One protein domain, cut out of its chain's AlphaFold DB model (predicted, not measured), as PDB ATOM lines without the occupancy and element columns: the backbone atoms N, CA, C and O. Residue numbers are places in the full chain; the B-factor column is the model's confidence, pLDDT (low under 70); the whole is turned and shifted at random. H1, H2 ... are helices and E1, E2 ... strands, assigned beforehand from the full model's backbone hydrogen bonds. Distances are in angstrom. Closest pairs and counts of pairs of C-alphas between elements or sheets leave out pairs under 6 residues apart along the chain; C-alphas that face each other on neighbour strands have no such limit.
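This is residues 6 to 68 of the 68 residues of an uncharacterized protein of Limosilactobacillus fermentum (UniProt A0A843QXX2). A single twisted sheet of four strands, made of two hairpins side by side, E1 with E2 and E3 with E4, has one helix, H1, at its E3 edge, which only grazes it; residues 61 to 68, of which 61 to 66 belong to H1, stick out free. The 63 printed residues hold, in chain order, E1, E2, E3, E4 and H1, and the class is mixed, helices and strands. The mixed sheet runs E1, E2, E4, E3. The whole is flat, 39 by 28 by 13 A, and only just loose, close to compact, with a radius of gyration of the C-alphas of 13.0 A.

Residues 6 to 7 pair antiparallel with residues 11 to 12 of E1, an edge strand of residues 11 to 18 that bends by 86 degrees at residue 14. E1 forms a hairpin with E2, residues 21 to 28, at 170 degrees between directions; N 14 and O 25 are 2.9 A apart, within hydrogen-bond range. E2 is parallel to E4, residues 45 to 49, at 4 degrees, with N 47 and O 24 at 2.8 A. E4 and the edge strand E3, residues 33 to 37, form an antiparallel hairpin at 165 degrees, with N 36 and O 46 at 2.9 A. E1 and E3 are apart. H1, residues 53 to 66, only grazes the sheet with its residues 53 to 60; the closest C-alphas of E3 and H1, Val 34 and Pro 53, are 6.3 A apart. In H1 every O i to N i+4 pair is within hydrogen-bond range.

E1 begins at C-alpha 11, (-40.157, -27.733, -11.245), and is 17.5 A long; E2 is 20.9 A, E3 13.0 A and E4 13.2 A. H1, 20.1 A, ends at C-alpha 66, (-36.327, -7.328, -38.120).

The C-alphas of Pro 8 and Ala 68, the two farthest apart, are 40.1 A apart. The printed part has no cut and no long link. Mean pLDDT of the printed part is 93.3; residue 68 is under 70.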
ATOM      1  N   ALA A   6     -43.162 -33.141 -13.852       81.00
ATOM      2  CA  ALA A   6     -43.831 -32.279 -12.889       81.00
ATOM      3  C   ALA A   6     -43.418 -32.709 -11.482       81.00
ATOM      4  O   ALA A   6     -43.794 -33.786 -11.024       81.00
ATOM      5  N   ILE A   7     -42.644 -31.863 -10.807       84.06
ATOM      6  CA  ILE A   7     -42.377 -31.963  -9.375       84.06
ATOM      7  C   ILE A   7     -43.187 -30.845  -8.716       84.06
ATOM      8  O   ILE A   7     -42.768 -29.679  -8.780       84.06
ATOM      9  N   PRO A   8     -44.358 -31.161  -8.126       80.88
ATOM     10  CA  PRO A   8     -45.237 -30.163  -7.540       80.88
ATOM     11  C   PRO A   8     -44.490 -29.225  -6.589       80.88
ATOM     12  O   PRO A   8     -43.783 -29.660  -5.684       80.88
ATOM     13  N   GLY A   9     -44.622 -27.921  -6.830       79.38
ATOM     14  CA  GLY A   9     -43.992 -26.876  -6.020       79.38
ATOM     15  C   GLY A   9     -42.511 -26.606  -6.308       79.38
ATOM     16  O   GLY A   9     -41.982 -25.644  -5.754       79.38
ATOM     17  N   LEU A  10     -41.845 -27.378  -7.176       86.81
ATOM     18  CA  LEU A  10     -40.416 -27.212  -7.465       86.81
ATOM     19  C   LEU A  10     -40.118 -26.915  -8.935       86.81
ATOM     20  O   LEU A  10     -39.445 -25.926  -9.230       86.81
ATOM     21  N   TYR A  11     -40.570 -27.777  -9.845       89.50
ATOM     22  CA  TYR A  11     -40.157 -27.733 -11.245       89.50
ATOM     23  C   TYR A  11     -41.209 -28.351 -12.165       89.50
ATOM     24  O   TYR A  11     -41.699 -29.446 -11.894       89.50
ATOM     25  N   TYR A  12     -41.521 -27.673 -13.268       92.25
ATOM     26  CA  TYR A  12     -42.362 -28.209 -14.336       92.25
ATOM     27  C   TYR A  12     -41.651 -28.039 -15.675       92.25
ATOM     28  O   TYR A  12     -41.338 -26.917 -16.070       92.25
ATOM     29  N   ALA A  13     -41.440 -29.144 -16.386       93.44
ATOM     30  CA  ALA A  13     -40.851 -29.174 -17.715       93.44
ATOM     31  C   ALA A  13     -41.648 -30.076 -18.648       93.44
ATOM     32  O   ALA A  13     -41.834 -31.254 -18.357       93.44
ATOM     33  N   GLY A  14     -42.086 -29.543 -19.783       93.88
ATOM     34  CA  GLY A  14     -42.751 -30.310 -20.829       93.88
ATOM     35  C   GLY A  14     -44.061 -29.694 -21.301       93.88
ATOM     36  O   GLY A  14     -44.375 -28.534 -21.037       93.88
ATOM     37  N   SER A  15     -44.820 -30.488 -22.055       94.50
ATOM     38  CA  SER A  15     -46.120 -30.088 -22.598       94.50
ATOM     39  C   SER A  15     -47.252 -30.421 -21.640       94.50
ATOM     40  O   SER A  15     -47.385 -31.568 -21.219       94.50
ATOM     41  N   PHE A  16     -48.118 -29.447 -21.394       91.88
ATOM     42  CA  PHE A  16     -49.320 -29.608 -20.593       91.88
ATOM     43  C   PHE A  16     -50.527 -29.143 -21.403       91.88
ATOM     44  O   PHE A  16     -50.494 -28.089 -22.038       91.88
ATOM     45  N   PHE A  17     -51.588 -29.943 -21.375       92.75
ATOM     46  CA  PHE A  17     -52.865 -29.616 -21.997       92.75
ATOM     47  C   PHE A  17     -53.873 -29.369 -20.887       92.75
ATOM     48  O   PHE A  17     -54.110 -30.248 -20.059       92.75
ATOM     49  N   TYR A  18     -54.431 -28.166 -20.847       86.38
ATOM     50  CA  TYR A  18     -55.442 -27.793 -19.866       86.38
ATOM     51  C   TYR A  18     -56.360 -26.734 -20.463       86.38
ATOM     52  O   TYR A  18     -55.866 -25.774 -21.056       86.38
ATOM     53  N   ASP A  19     -57.670 -26.897 -20.276       91.81
ATOM     54  CA  ASP A  19     -58.683 -25.956 -20.769       91.81
ATOM     55  C   ASP A  19     -58.568 -25.699 -22.285       91.81
ATOM     56  O   ASP A  19     -58.442 -24.569 -22.747       91.81
ATOM     57  N   GLY A  20     -58.445 -26.780 -23.063       93.50
ATOM     58  CA  GLY A  20     -58.294 -26.728 -24.525       93.50
ATOM     59  C   GLY A  20     -56.961 -26.167 -25.039       93.50
ATOM     60  O   GLY A  20     -56.675 -26.308 -26.222       93.50
ATOM     61  N   GLN A  21     -56.121 -25.593 -24.175       94.06
ATOM     62  CA  GLN A  21     -54.855 -24.971 -24.565       94.06
ATOM     63  C   GLN A  21     -53.666 -25.894 -24.299       94.06
ATOM     64  O   GLN A  21     -53.519 -26.466 -23.208       94.06
ATOM     65  N   ARG A  22     -52.766 -25.973 -25.277       95.94
ATOM     66  CA  ARG A  22     -51.466 -26.623 -25.175       95.94
ATOM     67  C   ARG A  22     -50.408 -25.606 -24.773       95.94
ATOM     68  O   ARG A  22     -50.066 -24.690 -25.513       95.94
ATOM     69  N   ARG A  23     -49.817 -25.813 -23.604       96.19
ATOM     70  CA  ARG A  23     -48.789 -24.937 -23.042       96.19
ATOM     71  C   ARG A  23     -47.493 -25.706 -22.869       96.19
ATOM     72  O   ARG A  23     -47.502 -26.862 -22.442       96.19
ATOM     73  N   PHE A  24     -46.381 -25.064 -23.184       96.50
ATOM     74  CA  PHE A  24     -45.065 -25.570 -22.830       96.50
ATOM     75  C   PHE A  24     -44.593 -24.895 -21.546       96.50
ATOM     76  O   PHE A  24     -44.564 -23.668 -21.457       96.50
ATOM     77  N   TYR A  25     -44.214 -25.704 -20.563       96.00
ATOM     78  CA  TYR A  25     -43.636 -25.242 -19.312       96.00
ATOM     79  C   TYR A  25     -42.154 -25.596 -19.276       96.00
ATOM     80  O   TYR A  25     -41.766 -26.715 -19.605       96.00
ATOM     81  N   ASN A  26     -41.342 -24.649 -18.829       96.00
ATOM     82  CA  ASN A  26     -40.019 -24.895 -18.272       96.00
ATOM     83  C   ASN A  26     -39.826 -23.904 -17.126       96.00
ATOM     84  O   ASN A  26     -39.218 -22.847 -17.289       96.00
ATOM     85  N   VAL A  27     -40.450 -24.206 -15.991       95.44
ATOM     86  CA  VAL A  27     -40.518 -23.316 -14.832       95.44
ATOM     87  C   VAL A  27     -39.900 -23.965 -13.612       95.44
ATOM     88  O   VAL A  27     -40.129 -25.138 -13.333       95.44
ATOM     89  N   ARG A  28     -39.150 -23.173 -12.854       94.31
ATOM     90  CA  ARG A  28     -38.546 -23.551 -11.576       94.31
ATOM     91  C   ARG A  28     -39.019 -22.597 -10.485       94.31
ATOM     92  O   ARG A  28     -39.275 -21.420 -10.742       94.31
ATOM     93  N   ARG A  29     -39.141 -23.104  -9.262       92.19
ATOM     94  CA  ARG A  29     -39.533 -22.312  -8.091       92.19
ATOM     95  C   ARG A  29     -38.585 -21.119  -7.900       92.19
ATOM     96  O   ARG A  29     -37.388 -21.233  -8.147       92.19
ATOM     97  N   ASN A  30     -39.121 -19.999  -7.411       92.38
ATOM     98  CA  ASN A  30     -38.364 -18.789  -7.064       92.38
ATOM     99  C   ASN A  30     -37.546 -18.212  -8.232       92.38
ATOM    100  O   ASN A  30     -36.452 -17.694  -8.029       92.38
ATOM    101  N   SER A  31     -38.038 -18.326  -9.465       94.12
ATOM    102  CA  SER A  31     -37.406 -17.701 -10.629       94.12
ATOM    103  C   SER A  31     -38.390 -16.814 -11.376       94.12
ATOM    104  O   SER A  31     -39.566 -17.176 -11.457       94.12
ATOM    105  N   PRO A  32     -37.930 -15.681 -11.935       96.31
ATOM    106  CA  PRO A  32     -38.762 -14.854 -12.795       96.31
ATOM    107  C   PRO A  32     -39.306 -15.669 -13.966       96.31
ATOM    108  O   PRO A  32     -38.639 -16.582 -14.458       96.31
ATOM    109  N   ILE A  33     -40.519 -15.341 -14.408       96.06
ATOM    110  CA  ILE A  33     -41.203 -16.051 -15.488       96.06
ATOM    111  C   ILE A  33     -41.484 -15.079 -16.626       96.06
ATOM    112  O   ILE A  33     -41.983 -13.978 -16.402       96.06
ATOM    113  N   VAL A  34     -41.206 -15.523 -17.846       97.38
ATOM    114  CA  VAL A  34     -41.680 -14.899 -19.080       97.38
ATOM    115  C   VAL A  34     -42.758 -15.795 -19.675       97.38
ATOM    116  O   VAL A  34     -42.581 -17.012 -19.781       97.38
ATOM    117  N   VAL A  35     -43.880 -15.188 -20.059       97.00
ATOM    118  CA  VAL A  35     -44.961 -15.861 -20.780       97.00
ATOM    119  C   VAL A  35     -45.014 -15.298 -22.190       97.00
ATOM    120  O   VAL A  35     -45.213 -14.101 -22.369       97.00
ATOM    121  N   ILE A  36     -44.853 -16.169 -23.181       96.75
ATOM    122  CA  ILE A  36     -44.954 -15.825 -24.599       96.75
ATOM    123  C   ILE A  36     -46.229 -16.467 -25.127       96.75
ATOM    124  O   ILE A  36     -46.399 -17.681 -25.010       96.75
ATOM    125  N   THR A  37     -47.123 -15.653 -25.682       96.88
ATOM    126  CA  THR A  37     -48.309 -16.141 -26.395       96.88
ATOM    127  C   THR A  37     -47.946 -16.312 -27.856       96.88
ATOM    128  O   THR A  37     -47.336 -15.420 -28.442       96.88
ATOM    129  N   LEU A  38     -48.304 -17.454 -28.425       96.38
ATOM    130  CA  LEU A  38     -48.042 -17.765 -29.821       96.38
ATOM    131  C   LEU A  38     -49.357 -17.714 -30.594       96.38
ATOM    132  O   LEU A  38     -50.408 -18.090 -30.073       96.38
ATOM    133  N   ILE A  39     -49.297 -17.238 -31.833       94.94
ATOM    134  CA  ILE A  39     -50.458 -17.102 -32.711       94.94
ATOM    135  C   ILE A  39     -50.239 -18.015 -33.914       94.94
ATOM    136  O   ILE A  39     -49.190 -17.943 -34.540       94.94
ATOM    137  N   ASN A  40     -51.236 -18.846 -34.236       94.56
ATOM    138  CA  ASN A  40     -51.195 -19.821 -35.337       94.56
ATOM    139  C   ASN A  40     -50.093 -20.891 -35.216       94.56
ATOM    140  O   ASN A  40     -49.631 -21.424 -36.220       94.56
ATOM    141  N   GLU A  41     -49.713 -21.239 -33.988       95.69
ATOM    142  CA  GLU A  41     -48.660 -22.214 -33.701       95.69
ATOM    143  C   GLU A  41     -49.188 -23.445 -32.959       95.69
ATOM    144  O   GLU A  41     -50.279 -23.454 -32.391       95.69
ATOM    145  N   GLY A  42     -48.379 -24.507 -32.924       94.56
ATOM    146  CA  GLY A  42     -48.751 -25.775 -32.284       94.56
ATOM    147  C   GLY A  42     -48.876 -25.730 -30.754       94.56
ATOM    148  O   GLY A  42     -49.376 -26.691 -30.168       94.56
ATOM    149  N   TYR A  43     -48.408 -24.658 -30.114       96.75
ATOM    150  CA  TYR A  43     -48.610 -24.339 -28.699       96.75
ATOM    151  C   TYR A  43     -49.293 -22.981 -28.596       96.75
ATOM    152  O   TYR A  43     -48.945 -22.076 -29.342       96.75
ATOM    153  N   ASP A  44     -50.164 -22.800 -27.608       97.69
ATOM    154  CA  ASP A  44     -50.774 -21.501 -27.321       97.69
ATOM    155  C   ASP A  44     -49.823 -20.593 -26.533       97.69
ATOM    156  O   ASP A  44     -49.821 -19.373 -26.697       97.69
ATOM    157  N   ARG A  45     -49.028 -21.178 -25.622       97.31
ATOM    158  CA  ARG A  45     -48.102 -20.423 -24.761       97.31
ATOM    159  C   ARG A  45     -46.819 -21.169 -24.434       97.31
ATOM    160  O   ARG A  45     -46.836 -22.374 -24.166       97.31
ATOM    161  N   LEU A  46     -45.740 -20.399 -24.324       97.38
ATOM    162  CA  LEU A  46     -44.491 -20.789 -23.675       97.38
ATOM    163  C   LEU A  46     -44.408 -20.094 -22.316       97.38
ATOM    164  O   LEU A  46     -44.573 -18.879 -22.228       97.38
ATOM    165  N   ILE A  47     -44.159 -20.857 -21.257       96.94
ATOM    166  CA  ILE A  47     -44.076 -20.360 -19.882       96.94
ATOM    167  C   ILE A  47     -42.711 -20.770 -19.341       96.94
ATOM    168  O   ILE A  47     -42.469 -21.949 -19.066       96.94
ATOM    169  N   LEU A  48     -41.800 -19.804 -19.250       97.44
ATOM    170  CA  LEU A  48     -40.371 -20.061 -19.098       97.44
ATOM    171  C   LEU A  48     -39.816 -19.325 -17.883       97.44
ATOM    172  O   LEU A  48     -39.987 -18.114 -17.762       97.44
ATOM    173  N   SER A  49     -39.104 -20.035 -17.012       97.56
ATOM    174  CA  SER A  49     -38.270 -19.397 -15.998       97.56
ATOM    175  C   SER A  49     -36.987 -18.870 -16.626       97.56
ATOM    176  O   SER A  49     -36.182 -19.643 -17.145       97.56
ATOM    177  N   ILE A  50     -36.781 -17.561 -16.534       96.38
ATOM    178  CA  ILE A  50     -35.667 -16.848 -17.159       96.38
ATOM    179  C   ILE A  50     -34.934 -16.052 -16.083       96.38
ATOM    180  O   ILE A  50     -35.555 -15.400 -15.251       96.38
ATOM    181  N   GLU A  51     -33.604 -16.107 -16.095       95.00
ATOM    182  CA  GLU A  51     -32.773 -15.383 -15.128       95.00
ATOM    183  C   GLU A  51     -32.823 -13.866 -15.342       95.00
ATOM    184  O   GLU A  51     -33.045 -13.121 -14.393       95.00
ATOM    185  N   ASN A  52     -32.711 -13.418 -16.596       96.38
ATOM    186  CA  ASN A  52     -32.869 -12.018 -16.979       96.38
ATOM    187  C   ASN A  52     -34.005 -11.857 -18.012       96.38
ATOM    188  O   ASN A  52     -33.760 -11.935 -19.220       96.38
ATOM    189  N   PRO A  53     -35.260 -11.673 -17.554       96.62
ATOM    190  CA  PRO A  53     -36.417 -11.509 -18.431       96.62
ATOM    191  C   PRO A  53     -36.272 -10.363 -19.428       96.62
ATOM    192  O   PRO A  53     -36.643 -10.527 -20.587       96.62
ATOM    193  N   ALA A  54     -35.710  -9.229 -18.997       96.62
ATOM    194  CA  ALA A  54     -35.606  -8.027 -19.816       96.62
ATOM    195  C   ALA A  54     -34.757  -8.275 -21.068       96.62
ATOM    196  O   ALA A  54     -35.215  -8.016 -22.177       96.62
ATOM    197  N   THR A  55     -33.578  -8.883 -20.910       97.06
ATOM    198  CA  THR A  55     -32.697  -9.210 -22.043       97.06
ATOM    199  C   THR A  55     -33.334 -10.209 -23.009       97.06
ATOM    200  O   THR A  55     -33.154 -10.105 -24.220       97.06
ATOM    201  N   VAL A  56     -34.087 -11.194 -22.511       96.25
ATOM    202  CA  VAL A  56     -34.773 -12.153 -23.394       96.25
ATOM    203  C   VAL A  56     -35.905 -11.476 -24.163       96.25
ATOM    204  O   VAL A  56     -36.017 -11.684 -25.367       96.25
ATOM    205  N   ILE A  57     -36.705 -10.640 -23.497       96.12
ATOM    206  CA  ILE A  57     -37.784  -9.876 -24.137       96.12
ATOM    207  C   ILE A  57     -37.219  -8.953 -25.218       96.12
ATOM    208  O   ILE A  57     -37.757  -8.925 -26.325       96.12
ATOM    209  N   GLU A  58     -36.124  -8.250 -24.927       97.19
ATOM    210  CA  GLU A  58     -35.436  -7.383 -25.884       97.19
ATOM    211  C   GLU A  58     -34.983  -8.169 -27.117       97.19
ATOM    212  O   GLU A  58     -35.296  -7.785 -28.241       97.19
ATOM    213  N   ARG A  59     -34.318  -9.315 -26.927       95.88
ATOM    214  CA  ARG A  59     -33.838 -10.152 -28.037       95.88
ATOM    215  C   ARG A  59     -34.969 -10.706 -28.897       95.88
ATOM    216  O   ARG A  59     -34.853 -10.702 -30.118       95.88
ATOM    217  N   VAL A  60     -36.043 -11.193 -28.273       95.31
ATOM    218  CA  VAL A  60     -37.201 -11.739 -28.996       95.31
ATOM    219  C   VAL A  60     -37.898 -10.630 -29.774       95.31
ATOM    220  O   VAL A  60     -38.098 -10.764 -30.976       95.31
ATOM    221  N   THR A  61     -38.211  -9.510 -29.122       95.31
ATOM    222  CA  THR A  61     -38.890  -8.377 -29.770       95.31
ATOM    223  C   THR A  61     -38.036  -7.779 -30.883       95.31
ATOM    224  O   THR A  61     -38.544  -7.512 -31.965       95.31
ATOM    225  N   GLY A  62     -36.730  -7.625 -30.652       96.81
ATOM    226  CA  GLY A  62     -35.795  -7.138 -31.660       96.81
ATOM    227  C   GLY A  62     -35.739  -8.041 -32.892       96.81
ATOM    228  O   GLY A  62     -35.697  -7.540 -34.007       96.81
ATOM    229  N   HIS A  63     -35.798  -9.365 -32.715       94.56
ATOM    230  CA  HIS A  63     -35.872 -10.294 -33.842       94.56
ATOM    231  C   HIS A  63     -37.192 -10.164 -34.612       94.56
ATOM    232  O   HIS A  63     -37.152 -10.042 -35.829       94.56
ATOM    233  N   LEU A  64     -38.332 -10.089 -33.912       92.62
ATOM    234  CA  LEU A  64     -39.649  -9.914 -34.540       92.62
ATOM    235  C   LEU A  64     -39.739  -8.629 -35.378       92.62
ATOM    236  O   LEU A  64     -40.356  -8.633 -36.435       92.62
ATOM    237  N   LEU A  65     -39.114  -7.538 -34.924       92.56
ATOM    238  CA  LEU A  65     -39.091  -6.266 -35.654       92.56
ATOM    239  C   LEU A  65     -38.195  -6.291 -36.900       92.56
ATOM    240  O   LEU A  65     -38.393  -5.474 -37.789       92.56
ATOM    241  N   ASN A  66     -37.217  -7.196 -36.964       90.19
ATOM    242  CA  ASN A  66     -36.327  -7.328 -38.120       90.19
ATOM    243  C   ASN A  66     -36.907  -8.234 -39.220       90.19
ATOM    244  O   ASN A  66     -36.381  -8.243 -40.331       90.19
ATOM    245  N   GLU A  67     -37.936  -9.024 -38.904       81.31
ATOM    246  CA  GLU A  67     -38.617  -9.921 -39.849       81.31
ATOM    247  C   GLU A  67     -39.915  -9.328 -40.429       81.31
ATOM    248  O   GLU A  67     -40.505  -9.933 -41.327       81.31
ATOM    249  N   ALA A  68     -40.356  -8.170 -39.925       60.94
ATOM    250  CA  ALA A  68     -41.551  -7.443 -40.362       60.94
ATOM    251  C   ALA A  68     -41.229  -6.390 -41.434       60.94
ATOM    252  O   ALA A  68     -42.061  -6.234 -42.357       60.94
TER     253      ALA A  68